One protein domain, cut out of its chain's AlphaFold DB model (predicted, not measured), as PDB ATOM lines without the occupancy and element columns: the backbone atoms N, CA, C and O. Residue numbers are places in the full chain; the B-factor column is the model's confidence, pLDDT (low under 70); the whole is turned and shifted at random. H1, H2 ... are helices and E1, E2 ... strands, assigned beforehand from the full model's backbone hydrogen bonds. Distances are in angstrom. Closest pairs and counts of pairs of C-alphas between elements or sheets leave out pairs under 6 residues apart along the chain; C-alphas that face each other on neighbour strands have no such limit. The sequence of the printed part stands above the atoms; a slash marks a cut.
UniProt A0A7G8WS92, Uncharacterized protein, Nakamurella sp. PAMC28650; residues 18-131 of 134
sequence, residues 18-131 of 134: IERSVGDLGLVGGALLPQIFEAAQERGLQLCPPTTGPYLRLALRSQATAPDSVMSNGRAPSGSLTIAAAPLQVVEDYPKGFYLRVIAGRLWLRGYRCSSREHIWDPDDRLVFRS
ATOM      1  N   ILE A  18     279.232 282.532 356.569       97.31
ATOM      2  CA  ILE A  18     280.011 281.534 355.859       97.31
ATOM      3  C   ILE A  18     280.471 280.445 356.820       97.31
ATOM      4  O   ILE A  18     280.850 280.708 357.960       97.31
ATOM      5  N   GLU A  19     280.412 279.207 356.352       97.25
ATOM      6  CA  GLU A  19     280.843 278.028 357.093       97.25
ATOM      7  C   GLU A  19     282.291 277.673 356.732       97.25
ATOM      8  O   GLU A  19     282.663 277.672 355.552       97.25
ATOM      9  N   ARG A  20     283.106 277.364 357.740       98.00
ATOM     10  CA  ARG A  20     284.487 276.888 357.592       98.00
ATOM     11  C   ARG A  20     284.765 275.790 358.604       98.00
ATOM     12  O   ARG A  20     284.294 275.876 359.737       98.00
ATOM     13  N   SER A  21     285.525 274.776 358.204       98.19
ATOM     14  CA  SER A  21     286.143 273.885 359.181       98.19
ATOM     15  C   SER A  21     287.339 274.564 359.851       98.19
ATOM     16  O   SER A  21     287.875 275.554 359.345       98.19
ATOM     17  N   VAL A  22     287.786 274.033 360.986       98.19
ATOM     18  CA  VAL A  22     289.042 274.457 361.624       98.19
ATOM     19  C   VAL A  22     290.227 274.255 360.667       98.19
ATOM     20  O   VAL A  22     291.078 275.136 360.527       98.19
ATOM     21  N   GLY A  23     290.235 273.153 359.916       97.94
ATOM     22  CA  GLY A  23     291.220 272.872 358.875       97.94
ATOM     23  C   GLY A  23     291.209 273.886 357.725       97.94
ATOM     24  O   GLY A  23     292.281 274.297 357.283       97.94
ATOM     25  N   ASP A  24     290.035 274.370 357.294       98.12
ATOM     26  CA  ASP A  24     289.911 275.406 356.250       98.12
ATOM     27  C   ASP A  24     290.578 276.734 356.666       98.12
ATOM     28  O   ASP A  24     290.958 277.547 355.821       98.12
ATOM     29  N   LEU A  25     290.739 276.965 357.973       97.81
ATOM     30  CA  LEU A  25     291.453 278.114 358.536       97.81
ATOM     31  C   LEU A  25     292.971 277.881 358.629       97.81
ATOM     32  O   LEU A  25     293.696 278.735 359.128       97.81
ATOM     33  N   GLY A  26     293.478 276.753 358.126       97.81
ATOM     34  CA  GLY A  26     294.890 276.369 358.170       97.81
ATOM     35  C   GLY A  26     295.312 275.646 359.453       97.81
ATOM     36  O   GLY A  26     296.497 275.375 359.632       97.81
ATOM     37  N   LEU A  27     294.370 275.309 360.337       97.69
ATOM     38  CA  LEU A  27     294.634 274.686 361.636       97.69
ATOM     39  C   LEU A  27     294.488 273.156 361.542       97.69
ATOM     40  O   LEU A  27     293.625 272.544 362.164       97.69
ATOM     41  N   VAL A  28     295.348 272.526 360.737       96.75
ATOM     42  CA  VAL A  28     295.270 271.088 360.391       96.75
ATOM     43  C   VAL A  28     295.541 270.124 361.554       96.75
ATOM     44  O   VAL A  28     295.269 268.937 361.430       96.75
ATOM     45  N   GLY A  29     296.084 270.615 362.672       96.06
ATOM     46  CA  GLY A  29     296.284 269.841 363.906       96.06
ATOM     47  C   GLY A  29     295.201 270.070 364.965       96.06
ATOM     48  O   GLY A  29     295.341 269.582 366.083       96.06
ATOM     49  N   GLY A  30     294.161 270.840 364.634       96.31
ATOM     50  CA  GLY A  30     293.209 271.362 365.602       96.31
ATOM     51  C   GLY A  30     293.752 272.583 366.343       96.31
ATOM     52  O   GLY A  30     294.918 272.959 366.198       96.31
ATOM     53  N   ALA A  31     292.889 273.243 367.112       97.12
ATOM     54  CA  ALA A  31     293.258 274.459 367.835       97.12
ATOM     55  C   ALA A  31     292.305 274.792 368.988       97.12
ATOM     56  O   ALA A  31     291.174 274.310 369.054       97.12
ATOM     57  N   LEU A  32     292.752 275.669 369.887       95.88
ATOM     58  CA  LEU A  32     291.892 276.291 370.889       95.88
ATOM     59  C   LEU A  32     290.973 277.330 370.238       95.88
ATOM     60  O   LEU A  32     291.349 278.003 369.279       95.88
ATOM     61  N   LEU A  33     289.793 277.542 370.824       94.94
ATOM     62  CA  LEU A  33     288.804 278.493 370.302       94.94
ATOM     63  C   LEU A  33     289.361 279.913 370.027       94.94
ATOM     64  O   LEU A  33     289.052 280.455 368.967       94.94
ATOM     65  N   PRO A  34     290.210 280.517 370.888       94.56
ATOM     66  CA  PRO A  34     290.806 281.823 370.592       94.56
ATOM     67  C   PRO A  34     291.701 281.823 369.344       94.56
ATOM     68  O   PRO A  34     291.659 282.774 368.572       94.56
ATOM     69  N   GLN A  35     292.457 280.745 369.115       97.31
ATOM     70  CA  GLN A  35     293.338 280.605 367.948       97.31
ATOM     71  C   GLN A  35     292.525 280.453 366.656       97.31
ATOM     72  O   GLN A  35     292.894 280.987 365.616       97.31
ATOM     73  N   ILE A  36     291.385 279.759 366.728       97.81
ATOM     74  CA  ILE A  36     290.436 279.641 365.611       97.81
ATOM     75  C   ILE A  36     289.891 281.019 365.232       97.81
ATOM     76  O   ILE A  36     289.802 281.348 364.050       97.81
ATOM     77  N   PHE A  37     289.528 281.831 366.228       97.19
ATOM     78  CA  PHE A  37     289.018 283.183 365.998       97.19
ATOM     79  C   PHE A  37     290.082 284.086 365.374       97.19
ATOM     80  O   PHE A  37     289.799 284.733 364.370       97.19
ATOM     81  N   GLU A  38     291.303 284.065 365.907       97.81
ATOM     82  CA  GLU A  38     292.438 284.812 365.363       97.81
ATOM     83  C   GLU A  38     292.722 284.417 363.904       97.81
ATOM     84  O   GLU A  38     292.693 285.271 363.018       97.81
ATOM     85  N   ALA A  39     292.854 283.117 363.616       98.06
ATOM     86  CA  ALA A  39     293.114 282.620 362.265       98.06
ATOM     87  C   ALA A  39     292.011 283.000 361.261       98.06
ATOM     88  O   ALA A  39     292.295 283.284 360.091       98.06
ATOM     89  N   ALA A  40     290.747 283.013 361.695       97.75
ATOM     90  CA  ALA A  40     289.626 283.459 360.875       97.75
ATOM     91  C   ALA A  40     289.705 284.964 360.575       97.75
ATOM     92  O   ALA A  40     289.520 285.370 359.423       97.75
ATOM     93  N   GLN A  41     290.031 285.782 361.577       97.25
ATOM     94  CA  GLN A  41     290.170 287.232 361.434       97.25
ATOM     95  C   GLN A  41     291.339 287.622 360.526       97.25
ATOM     96  O   GLN A  41     291.175 288.496 359.676       97.25
ATOM     97  N   GLU A  42     292.473 286.925 360.612       97.19
ATOM     98  CA  GLU A  42     293.606 287.088 359.685       97.19
ATOM     99  C   GLU A  42     293.222 286.828 358.218       97.19
ATOM    100  O   GLU A  42     293.827 287.376 357.298       97.19
ATOM    101  N   ARG A  43     292.189 286.009 357.988       95.81
ATOM    102  CA  ARG A  43     291.641 285.684 356.658       95.81
ATOM    103  C   ARG A  43     290.477 286.592 356.252       95.81
ATOM    104  O   ARG A  43     289.803 286.320 355.260       95.81
ATOM    105  N   GLY A  44     290.225 287.656 357.012       96.19
ATOM    106  CA  GLY A  44     289.168 288.633 356.749       96.19
ATOM    107  C   GLY A  44     287.765 288.186 357.167       96.19
ATOM    108  O   GLY A  44     286.797 288.889 356.883       96.19
ATOM    109  N   LEU A  45     287.622 287.042 357.842       97.19
ATOM    110  CA  LEU A  45     286.346 286.632 358.426       97.19
ATOM    111  C   LEU A  45     286.091 287.395 359.728       97.19
ATOM    112  O   LEU A  45     287.013 287.809 360.425       97.19
ATOM    113  N   GLN A  46     284.823 287.568 360.080       97.06
ATOM    114  CA  GLN A  46     284.432 288.277 361.294       97.06
ATOM    115  C   GLN A  46     283.655 287.360 362.235       97.06
ATOM    116  O   GLN A  46     282.987 286.414 361.806       97.06
ATOM    117  N   LEU A  47     283.711 287.658 363.532       96.75
ATOM    118  CA  LEU A  47     282.838 287.003 364.497       96.75
ATOM    119  C   LEU A  47     281.388 287.453 364.281       96.75
ATOM    120  O   LEU A  47     281.098 288.617 363.997       96.75
ATOM    121  N   CYS A  48     280.477 286.505 364.421       95.81
ATOM    122  CA  CYS A  48     279.047 286.724 364.369       95.81
ATOM    123  C   CYS A  48     278.558 287.455 365.630       95.81
ATOM    124  O   CYS A  48     279.047 287.187 366.733       95.81
ATOM    125  N   PRO A  49     277.513 288.292 365.518       92.75
ATOM    126  CA  PRO A  49     276.669 288.608 366.661       92.75
ATOM    127  C   PRO A  49     276.144 287.315 367.321       92.75
ATOM    128  O   PRO A  49     275.774 286.375 366.613       92.75
ATOM    129  N   PRO A  50     276.020 287.238 368.657       89.56
ATOM    130  CA  PRO A  50     275.473 286.050 369.325       89.56
ATOM    131  C   PRO A  50     274.056 285.675 368.859       89.56
ATOM    132  O   PRO A  50     273.683 284.500 368.837       89.56
ATOM    133  N   THR A  51     273.273 286.669 368.422       91.56
ATOM    134  CA  THR A  51     271.929 286.497 367.853       91.56
ATOM    135  C   THR A  51     271.922 285.732 366.527       91.56
ATOM    136  O   THR A  51     270.879 285.194 366.149       91.56
ATOM    137  N   THR A  52     273.067 285.592 365.847       94.75
ATOM    138  CA  THR A  52     273.191 284.787 364.626       94.75
ATOM    139  C   THR A  52     272.765 283.340 364.854       94.75
ATOM    140  O   THR A  52     272.155 282.769 363.962       94.75
ATOM    141  N   GLY A  53     272.989 282.745 366.032       95.50
ATOM    142  CA  GLY A  53     272.549 281.371 366.317       95.50
ATOM    143  C   GLY A  53     271.033 281.170 366.168       95.50
ATOM    144  O   GLY A  53     270.611 280.375 365.323       95.50
ATOM    145  N   PRO A  54     270.203 281.894 366.942       94.69
ATOM    146  CA  PRO A  54     268.749 281.889 366.783       94.69
ATOM    147  C   PRO A  54     268.268 282.168 365.352       94.69
ATOM    148  O   PRO A  54     267.495 281.376 364.808       94.69
ATOM    149  N   TYR A  55     268.749 283.240 364.714       95.44
ATOM    150  CA  TYR A  55     268.298 283.609 363.366       95.44
ATOM    151  C   TYR A  55     268.725 282.593 362.305       95.44
ATOM    152  O   TYR A  55     267.907 282.177 361.481       95.44
ATOM    153  N   LEU A  56     269.972 282.120 362.361       96.12
ATOM    154  CA  LEU A  56     270.463 281.090 361.454       96.12
ATOM    155  C   LEU A  56     269.678 279.799 361.634       96.12
ATOM    156  O   LEU A  56     269.386 279.137 360.646       96.12
ATOM    157  N   ARG A  57     269.282 279.435 362.858       96.88
ATOM    158  CA  ARG A  57     268.491 278.222 363.055       96.88
ATOM    159  C   ARG A  57     267.129 278.309 362.373       96.88
ATOM    160  O   ARG A  57     266.695 277.311 361.798       96.88
ATOM    161  N   LEU A  58     266.471 279.468 362.443       95.50
ATOM    162  CA  LEU A  58     265.180 279.708 361.794       95.50
ATOM    163  C   LEU A  58     265.287 279.667 360.261       95.50
ATOM    164  O   LEU A  58     264.380 279.141 359.606       95.50
ATOM    165  N   ALA A  59     266.389 280.189 359.714       94.94
ATOM    166  CA  ALA A  59     266.665 280.226 358.278       94.94
ATOM    167  C   ALA A  59     267.144 278.870 357.722       94.94
ATOM    168  O   ALA A  59     266.657 278.401 356.695       94.94
ATOM    169  N   LEU A  60     268.071 278.202 358.414       94.88
ATOM    170  CA  LEU A  60     268.685 276.944 357.996       94.88
ATOM    171  C   LEU A  60     267.860 275.747 358.482       94.88
ATOM    172  O   LEU A  60     268.079 275.227 359.582       94.88
ATOM    173  N   ARG A  61     266.940 275.280 357.632       93.06
ATOM    174  CA  ARG A  61     266.076 274.117 357.916       93.06
ATOM    175  C   ARG A  61     266.588 272.788 357.360       93.06
ATOM    176  O   ARG A  61     266.133 271.742 357.808       93.06
ATOM    177  N   SER A  62     267.531 272.816 356.422       90.69
ATOM    178  CA  SER A  62     267.994 271.645 355.662       90.69
ATOM    179  C   SER A  62     269.386 271.149 356.077       90.69
ATOM    180  O   SER A  62     270.219 270.841 355.229       90.69
ATOM    181  N   GLN A  63     269.666 271.081 357.379       93.25
ATOM    182  CA  GLN A  63     270.911 270.501 357.896       93.25
ATOM    183  C   GLN A  63     270.783 268.972 357.991       93.25
ATOM    184  O   GLN A  63     269.754 268.457 358.431       93.25
ATOM    185  N   ALA A  64     271.827 268.242 357.589       91.62
ATOM    186  CA  ALA A  64     271.849 266.784 357.682       91.62
ATOM    187  C   ALA A  64     271.740 266.313 359.144       91.62
ATOM    188  O   ALA A  64     272.263 266.952 360.059       91.62
ATOM    189  N   THR A  65     271.061 265.183 359.360       91.69
ATOM    190  CA  THR A  65     270.998 264.563 360.692       91.69
ATOM    191  C   THR A  65     272.378 264.048 361.083       91.69
ATOM    192  O   THR A  65     273.025 263.355 360.300       91.69
ATOM    193  N   ALA A  66     272.811 264.384 362.296       88.69
ATOM    194  CA  ALA A  66     274.046 263.880 362.866       88.69
ATOM    195  C   ALA A  66     273.983 262.345 363.009       88.69
ATOM    196  O   ALA A  66     272.949 261.821 363.437       88.69
ATOM    197  N   PRO A  67     275.065 261.623 362.673       84.19
ATOM    198  CA  PRO A  67     275.112 260.163 362.751       84.19
ATOM    199  C   PRO A  67     275.158 259.627 364.188       84.19
ATOM    200  O   PRO A  67     274.793 258.478 364.422       84.19
ATOM    201  N   ASP A  68     275.615 260.432 365.150       80.00
ATOM    202  CA  ASP A  68     275.779 260.041 366.550       80.00
ATOM    203  C   ASP A  68     274.681 260.599 367.472       80.00
ATOM    204  O   ASP A  68     273.953 261.545 367.159       80.00
ATOM    205  N   SER A  69     274.546 259.973 368.645       69.12
ATOM    206  CA  SER A  69     273.556 260.347 369.657       69.12
ATOM    207  C   SER A  69     273.896 261.687 370.341       69.12
ATOM    208  O   SER A  69     274.866 262.377 370.016       69.12
ATOM    209  N   VAL A  70     273.045 262.124 371.278       62.44
ATOM    210  CA  VAL A  70     273.069 263.482 371.858       62.44
ATOM    211  C   VAL A  70     274.395 263.829 372.555       62.44
ATOM    212  O   VAL A  70     274.762 265.005 372.589       62.44
ATOM    213  N   MET A  71     275.120 262.844 373.090       62.81
ATOM    214  CA  MET A  71     276.322 263.082 373.888       62.81
ATOM    215  C   MET A  71     277.596 263.078 373.041       62.81
ATOM    216  O   MET A  71     277.991 262.048 372.508       62.81
ATOM    217  N   SER A  72     278.272 264.224 372.986       63.56
ATOM    218  CA  SER A  72     279.659 264.327 372.544       63.56
ATOM    219  C   SER A  72     280.544 264.528 373.774       63.56
ATOM    220  O   SER A  72     280.579 265.601 374.374       63.56
ATOM    221  N   ASN A  73     281.217 263.467 374.218       68.12
ATOM    222  CA  ASN A  73     282.136 263.562 375.351       68.12
ATOM    223  C   ASN A  73     283.441 264.209 374.879       68.12
ATOM    224  O   ASN A  73     284.166 263.617 374.086       68.12
ATOM    225  N   GLY A  74     283.721 265.426 375.352       77.12
ATOM    226  CA  GLY A  74     285.015 266.094 375.165       77.12
ATOM    227  C   GLY A  74     285.320 266.614 373.755       77.12
ATOM    228  O   GLY A  74     286.406 267.141 373.552       77.12
ATOM    229  N   ARG A  75     284.381 266.509 372.807       85.00
ATOM    230  CA  ARG A  75     284.511 266.991 371.420       85.00
ATOM    231  C   ARG A  75     283.290 267.798 370.990       85.00
ATOM    232  O   ARG A  75     282.206 267.627 371.572       85.00
ATOM    233  N   ALA A  76     283.437 268.613 369.949       88.56
ATOM    234  CA  ALA A  76     282.279 269.223 369.320       88.56
ATOM    235  C   ALA A  76     281.326 268.122 368.805       88.56
ATOM    236  O   ALA A  76     281.763 267.053 368.363       88.56
ATOM    237  N   PRO A  77     280.002 268.306 368.918       90.19
ATOM    238  CA  PRO A  77     279.068 267.292 368.457       90.19
ATOM    239  C   PRO A  77     279.159 267.088 366.943       90.19
ATOM    240  O   PRO A  77     279.187 268.064 366.192       90.19
ATOM    241  N   SER A  78     279.118 265.838 366.477       89.56
ATOM    242  CA  SER A  78     279.202 265.593 365.038       89.56
ATOM    243  C   SER A  78     278.007 266.207 364.297       89.56
ATOM    244  O   SER A  78     276.886 266.293 364.825       89.56
ATOM    245  N   GLY A  79     278.273 266.703 363.086       91.31
ATOM    246  CA  GLY A  79     277.295 267.418 362.267       91.31
ATOM    247  C   GLY A  79     276.817 268.745 362.865       91.31
ATOM    248  O   GLY A  79     275.827 269.293 362.378       91.31
ATOM    249  N   SER A  80     277.457 269.251 363.927       94.81
ATOM    250  CA  SER A  80     277.125 270.561 364.484       94.81
ATOM    251  C   SER A  80     277.766 271.705 363.701       94.81
ATOM    252  O   SER A  80     278.819 271.549 363.093       94.81
ATOM    253  N   LEU A  81     277.094 272.856 363.728       97.25
ATOM    254  CA  LEU A  81     277.599 274.131 363.228       97.25
ATOM    255  C   LEU A  81     277.706 275.089 364.405       97.25
ATOM    256  O   LEU A  81     276.680 275.548 364.919       97.25
ATOM    257  N   THR A  82     278.924 275.367 364.851       97.31
ATOM    258  CA  THR A  82     279.170 276.261 365.986       97.31
ATOM    259  C   THR A  82     279.194 277.706 365.519       97.31
ATOM    260  O   THR A  82     279.877 278.049 364.561       97.31
ATOM    261  N   ILE A  83     278.462 278.585 366.192       97.81
ATOM    262  CA  ILE A  83     278.488 280.012 365.875       97.81
ATOM    263  C   ILE A  83     279.777 280.608 366.432       97.81
ATOM    264  O   ILE A  83     279.972 280.626 367.647       97.81
ATOM    265  N   ALA A  84     280.638 281.122 365.555       97.31
ATOM    266  CA  ALA A  84     281.829 281.855 365.956       97.31
ATOM    267  C   ALA A  84     281.422 283.260 366.412       97.31
ATOM    268  O   ALA A  84     281.385 284.195 365.618       97.31
ATOM    269  N   ALA A  85     281.061 283.391 367.683       95.12
ATOM    270  CA  ALA A  85     280.709 284.652 368.324       95.12
ATOM    271  C   ALA A  85     281.608 284.889 369.538       95.12
ATOM    272  O   ALA A  85     282.088 283.942 370.167       95.12
ATOM    273  N   ALA A  86     281.809 286.159 369.890       91.38
ATOM    274  CA  ALA A  86     282.451 286.490 371.155       91.38
ATOM    275  C   ALA A  86     281.612 285.927 372.324       91.38
ATOM    276  O   ALA A  86     280.379 286.035 372.285       91.38
ATOM    277  N   PRO A  87     282.239 285.341 373.362       87.75
ATOM    278  CA  PRO A  87     281.512 284.865 374.531       87.75
ATOM    279  C   PRO A  87     280.717 285.991 375.190       87.75
ATOM    280  O   PRO A  87     281.235 287.087 375.390       87.75
ATOM    281  N   LEU A  88     279.475 285.700 375.583       83.75
ATOM    282  CA  LEU A  88     278.627 286.662 376.300       83.75
ATOM    283  C   LEU A  88     279.204 287.019 377.677       83.75
ATOM    284  O   LEU A  88     279.005 288.125 378.168       83.75
ATOM    285  N   GLN A  89     279.907 286.071 378.305       84.25
ATOM    286  CA  GLN A  89     280.627 286.264 379.558       84.25
ATOM    287  C   GLN A  89     281.930 285.463 379.542       84.25
ATOM    288  O   GLN A  89     282.013 284.386 378.950       84.25
ATOM    289  N   VAL A  90     282.947 285.974 380.238       78.06
ATOM    290  CA  VAL A  90     284.275 285.337 380.324       78.06
ATOM    291  C   VAL A  90     284.298 284.191 381.352       78.06
ATOM    292  O   VAL A  90     285.211 283.368 381.339       78.06
ATOM    293  N   VAL A  91     283.274 284.086 382.206       84.12
ATOM    294  CA  VAL A  91     283.147 283.044 383.240       84.12
ATOM    295  C   VAL A  91     283.131 281.645 382.614       84.12
ATOM    296  O   VAL A  91     282.530 281.420 381.562       84.12
ATOM    297  N   GLU A  92     283.808 280.692 383.252       78.38
ATOM    298  CA  GLU A  92     284.012 279.354 382.687       78.38
ATOM    299  C   GLU A  92     282.726 278.528 382.605       78.38
ATOM    300  O   GLU A  92     282.425 277.935 381.570       78.38
ATOM    301  N   ASP A  93     281.890 278.618 383.638       82.25
ATOM    302  CA  ASP A  93     280.596 277.934 383.700       82.25
ATOM    303  C   ASP A  93     279.493 278.614 382.873       82.25
ATOM    304  O   ASP A  93     278.367 278.106 382.775       82.25
ATOM    305  N   TYR A  94     279.780 279.754 382.244       85.19
ATOM    306  CA  TYR A  94     278.834 280.410 381.352       85.19
ATOM    307  C   TYR A  94     278.965 279.844 379.924       85.19
ATOM    308  O   TYR A  94     280.085 279.666 379.438       85.19
ATOM    309  N   PRO A  95     277.854 279.533 379.222       88.38
ATOM    310  CA  PRO A  95     277.918 279.077 377.837       88.38
ATOM    311  C   PRO A  95     278.694 280.048 376.941       88.38
ATOM    312  O   PRO A  95     278.390 281.237 376.885       88.38
ATOM    313  N   LYS A  96     279.679 279.539 376.200       90.31
ATOM    314  CA  LYS A  96     280.544 280.363 375.345       90.31
ATOM    315  C   LYS A  96     279.833 280.823 374.068       90.31
ATOM    316  O   LYS A  96     280.221 281.826 373.486       90.31
ATOM    317  N   GLY A  97     278.779 280.123 373.656       93.31
ATOM    318  CA  GLY A  97     277.989 280.465 372.479       93.31
ATOM    319  C   GLY A  97     276.965 279.388 372.147       93.31
ATOM    320  O   GLY A  97     276.622 278.560 372.994       93.31
ATOM    321  N   PHE A  98     276.502 279.390 370.900       95.50
ATOM    322  CA  PHE A  98     275.526 278.434 370.383       95.50
ATOM    323  C   PHE A  98     276.120 277.523 369.313       95.50
ATOM    324  O   PHE A  98     277.019 277.918 368.577       95.50
ATOM    325  N   TYR A  99     275.533 276.340 369.164       95.81
ATOM    326  CA  TYR A  99     275.658 275.532 367.958       95.81
ATOM    327  C   TYR A  99     274.296 275.030 367.482       95.81
ATOM    328  O   TYR A  99     273.334 274.892 368.248       95.81
ATOM    329  N   LEU A 100     274.234 274.744 366.187       96.69
ATOM    330  CA  LEU A 100     273.097 274.170 365.484       96.69
ATOM    331  C   LEU A 100     273.383 272.696 365.219       96.69
ATOM    332  O   LEU A 100     274.467 272.353 364.758       96.69
ATOM    333  N   ARG A 101     272.418 271.813 365.460       94.62
ATOM    334  CA  ARG A 101     272.551 270.380 365.150       94.62
ATOM    335  C   ARG A 101     271.201 269.796 364.768       94.62
ATOM    336  O   ARG A 101     270.172 270.319 365.192       94.62
ATOM    337  N   VAL A 102     271.194 268.710 364.005       94.75
ATOM    338  CA  VAL A 102     269.981 267.923 363.753       94.75
ATOM    339  C   VAL A 102     270.165 266.533 364.329       94.75
ATOM    340  O   VAL A 102     271.160 265.878 364.045       94.75
ATOM    341  N   ILE A 103     269.220 266.088 365.154       91.75
ATOM    342  CA  ILE A 103     269.256 264.767 365.795       91.75
ATOM    343  C   ILE A 103     267.910 264.105 365.546       91.75
ATOM    344  O   ILE A 103     266.878 264.672 365.909       91.75
ATOM    345  N   ALA A 104     267.922 262.927 364.917       89.88
ATOM    346  CA  ALA A 104     266.710 262.200 364.530       89.88
ATOM    347  C   ALA A 104     265.684 263.104 363.806       89.88
ATOM    348  O   ALA A 104     264.511 263.155 364.174       89.88
ATOM    349  N   GLY A 105     266.150 263.898 362.832       90.62
ATOM    350  CA  GLY A 105     265.320 264.834 362.061       90.62
ATOM    351  C   GLY A 105     264.822 266.071 362.822       90.62
ATOM    352  O   GLY A 105     264.156 266.918 362.231       90.62
ATOM    353  N   ARG A 106     265.136 266.224 364.114       93.69
ATOM    354  CA  ARG A 106     264.744 267.396 364.911       93.69
ATOM    355  C   ARG A 106     265.830 268.458 364.867       93.69
ATOM    356  O   ARG A 106     266.998 268.142 365.072       93.69
ATOM    357  N   LEU A 107     265.438 269.711 364.640       95.62
ATOM    358  CA  LEU A 107     266.348 270.856 364.631       95.62
ATOM    359  C   LEU A 107     266.642 271.308 366.067       95.62
ATOM    360  O   LEU A 107     265.722 271.610 366.824       95.62
ATOM    361  N   TRP A 108     267.920 271.402 366.418       95.12
ATOM    362  CA  TRP A 108     268.387 271.884 367.715       95.12
ATOM    363  C   TRP A 108     269.183 273.177 367.564       95.12
ATOM    364  O   TRP A 108     269.952 273.347 366.611       95.12
ATOM    365  N   LEU A 109     269.001 274.054 368.549       95.88
ATOM    366  CA  LEU A 109     269.868 275.173 368.896       95.88
ATOM    367  C   LEU A 109     270.248 274.976 370.361       95.88
ATOM    368  O   LEU A 109     269.363 274.860 371.211       95.88
ATOM    369  N   ARG A 110     271.541 274.897 370.666       92.69
ATOM    370  CA  ARG A 110     271.996 274.600 372.026       92.69
ATOM    371  C   ARG A 110     273.202 275.446 372.392       92.69
ATOM    372  O   ARG A 110     274.055 275.707 371.550       92.69
ATOM    373  N   GLY A 111     273.258 275.872 373.652       92.06
ATOM    374  CA  GLY A 111     274.452 276.493 374.212       92.06
ATOM    375  C   GLY A 111     275.555 275.457 374.437       92.06
ATOM    376  O   GLY A 111     275.257 274.314 374.792       92.06
ATOM    377  N   TYR A 112     276.817 275.842 374.264       90.75
ATOM    378  CA  TYR A 112     277.960 274.991 374.608       90.75
ATOM    379  C   TYR A 112     278.859 275.636 375.655       90.75
ATOM    380  O   TYR A 112     278.914 276.857 375.795       90.75
ATOM    381  N   ARG A 113     279.577 274.784 376.383       89.12
ATOM    382  CA  ARG A 113     280.664 275.159 377.285       89.12
ATOM    383  C   ARG A 113     281.913 274.431 376.822       89.12
ATOM    384  O   ARG A 113     281.832 273.259 376.461       89.12
ATOM    385  N   CYS A 114     283.037 275.125 376.836       87.38
ATOM    386  CA  CYS A 114     284.338 274.537 376.581       87.38
ATOM    387  C   CYS A 114     285.416 275.377 377.263       87.38
ATOM    388  O   CYS A 114     285.326 276.610 377.254       87.38
ATOM    389  N   SER A 115     286.450 274.697 377.761       85.06
ATOM    390  CA  SER A 115     287.662 275.345 378.251       85.06
ATOM    391  C   SER A 115     288.356 276.083 377.123       85.06
ATOM    392  O   SER A 115     288.784 275.474 376.147       85.06
ATOM    393  N   SER A 116     288.512 277.397 377.270       81.75
ATOM    394  CA  SER A 116     289.274 278.213 376.317       81.75
ATOM    395  C   SER A 116     290.771 277.879 376.303       81.75
ATOM    396  O   SER A 116     291.476 278.328 375.401       81.75
ATOM    397  N   ARG A 117     291.252 277.105 377.288       86.06
ATOM    398  CA  ARG A 117     292.665 276.739 377.465       86.06
ATOM    399  C   ARG A 117     292.971 275.271 377.190       86.06
ATOM    400  O   ARG A 117     294.115 274.954 376.896       86.06
ATOM    401  N   GLU A 118     291.979 274.392 377.306       88.69
ATOM    402  CA  GLU A 118     292.197 272.938 377.254       88.69
ATOM    403  C   GLU A 118     291.397 272.252 376.144       88.69
ATOM    404  O   GLU A 118     291.767 271.164 375.710       88.69
ATOM    405  N   HIS A 119     290.302 272.855 375.671       90.88
ATOM    406  CA  HIS A 119     289.469 272.224 374.655       90.88
ATOM    407  C   HIS A 119     289.993 272.517 373.249       90.88
ATOM    408  O   HIS A 119     289.797 273.610 372.710       90.88
ATOM    409  N   ILE A 120     290.637 271.510 372.665       94.44
ATOM    410  CA  ILE A 120     291.075 271.513 371.271       94.44
ATOM    411  C   ILE A 120     289.909 271.095 370.380       94.44
ATOM    412  O   ILE A 120     289.310 270.039 370.586       94.44
ATOM    413  N   TRP A 121     289.610 271.933 369.394       95.50
ATOM    414  CA  TRP A 121     288.681 271.632 368.312       95.50
ATOM    415  C   TRP A 121     289.398 270.846 367.224       95.50
ATOM    416  O   TRP A 121     290.545 271.152 366.891       95.50
ATOM    417  N   ASP A 122     288.712 269.853 366.676       96.19
ATOM    418  CA  ASP A 122     289.221 269.005 365.607       96.19
ATOM    419  C   ASP A 122     289.258 269.774 364.271       96.19
ATOM    420  O   ASP A 122     288.392 270.624 364.045       96.19
ATOM    421  N   PRO A 123     290.218 269.500 363.364       97.50
ATOM    422  CA  PRO A 123     290.243 270.079 362.020       97.50
ATOM    423  C   PRO A 123     288.917 269.995 361.255       97.50
ATOM    424  O   PRO A 123     288.617 270.905 360.481       97.50
ATOM    425  N   ASP A 124     288.121 268.946 361.473       96.19
ATOM    426  CA  ASP A 124     286.840 268.751 360.792       96.19
ATOM    427  C   ASP A 124     285.673 269.492 361.462       96.19
ATOM    428  O   ASP A 124     284.596 269.611 360.865       96.19
ATOM    429  N   ASP A 125     285.864 270.027 362.672       96.62
ATOM    430  CA  ASP A 125     284.824 270.774 363.366       96.62
ATOM    431  C   ASP A 125     284.466 272.048 362.599       96.62
ATOM    432  O   ASP A 125     285.328 272.784 362.111       96.62
ATOM    433  N   ARG A 126     283.161 272.322 362.484       97.62
ATOM    434  CA  ARG A 126     282.633 273.359 361.589       97.62
ATOM    435  C   ARG A 126     282.094 274.547 362.369       97.62
ATOM    436  O   ARG A 126     281.241 274.413 363.253       97.62
ATOM    437  N   LEU A 127     282.582 275.727 362.005       98.19
ATOM    438  CA  LEU A 127     282.200 277.001 362.587       98.19
ATOM    439  C   LEU A 127     281.570 277.919 361.534       98.19
ATOM    440  O   LEU A 127     281.897 277.876 360.348       98.19
ATOM    441  N   VAL A 128     280.658 278.770 361.994       98.25
ATOM    442  CA  VAL A 128     279.961 279.770 361.188       98.25
ATOM    443  C   VAL A 128     280.451 281.160 361.568       98.25
ATOM    444  O   VAL A 128     280.275 281.599 362.706       98.25
ATOM    445  N   PHE A 129     281.017 281.856 360.588       98.19
ATOM    446  CA  PHE A 129     281.557 283.209 360.693       98.19
ATOM    447  C   PHE A 129     280.707 284.193 359.893       98.19
ATOM    448  O   PHE A 129     279.992 283.804 358.969       98.19
ATOM    449  N   ARG A 130     280.822 285.483 360.202       96.88
ATOM    450  CA  ARG A 130     280.323 286.553 359.337       96.88
ATOM    451  C   ARG A 130     281.289 286.705 358.160       96.88
ATOM    452  O   ARG A 130     282.506 286.753 358.355       96.88
ATOM    453  N   SER A 131     280.753 286.763 356.942       94.44
ATOM    454  CA  SER A 131     281.563 287.065 355.762       94.44
ATOM    455  C   SER A 131     282.061 288.515 355.822       94.44
ATOM    456  O   SER A 131     281.337 289.369 356.343       94.44
TER     457      SER A 131
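Overview. This is residues 18 to 131 of the 134 residues of an uncharacterized protein of Nakamurella sp. PAMC28650 (UniProt A0A7G8WS92). With little regular structure, a strongly twisted sheet runs among long loops; H2 packs over one face, and H1 only grazes it near E5. The 114 printed residues hold E1, H1, H2, E2, E3, E4, E5; 44 are in named elements, class mixed. The sheet's order is E1, E5, E2, E3, E4, mixed. It is compact: radius of gyration of the C-alphas 13.2 A, spans 35 by 29 by 28 A.

Along the chain. Find E1, residues 18 to 21, from C-alpha 18 at (280.011, 281.534, 355.859). E5, residues 126 to 130, ends at (280.323, 286.553, 359.337). E2 is residues 81 to 83, E3 97 to 103, 19.2 A, E4 106 to 112, 18.1 A. H1 is residues 33 to 42, 14.5 A; H2 is 52 to 59.

Arrangement. Look at E5: antiparallel to E1, N 18 to O 129 2.8 A; parallel to E2, N 128 to O 82 2.8 A. E2, E3 and E4 form a meander, successive antiparallel neighbours: N 83 to O 98 2.9 A, N 108 to O 101 2.8 A. H2 is on the sheet, height 7.8 A; its closest C-alphas to E3 are Gly 53 and Phe 98, 5.8 A. In H1 and H2 every O i to N i+4 pair is within hydrogen-bond range.

Size, cuts and confidence. C-alphas 42 and 104 are farthest apart, 37.0 A. The printed part has no cut; E1 to H1, H2 to E2, E2 to E3 and E4 to E5 are long links. Residues 69 to 73 have pLDDT under 70.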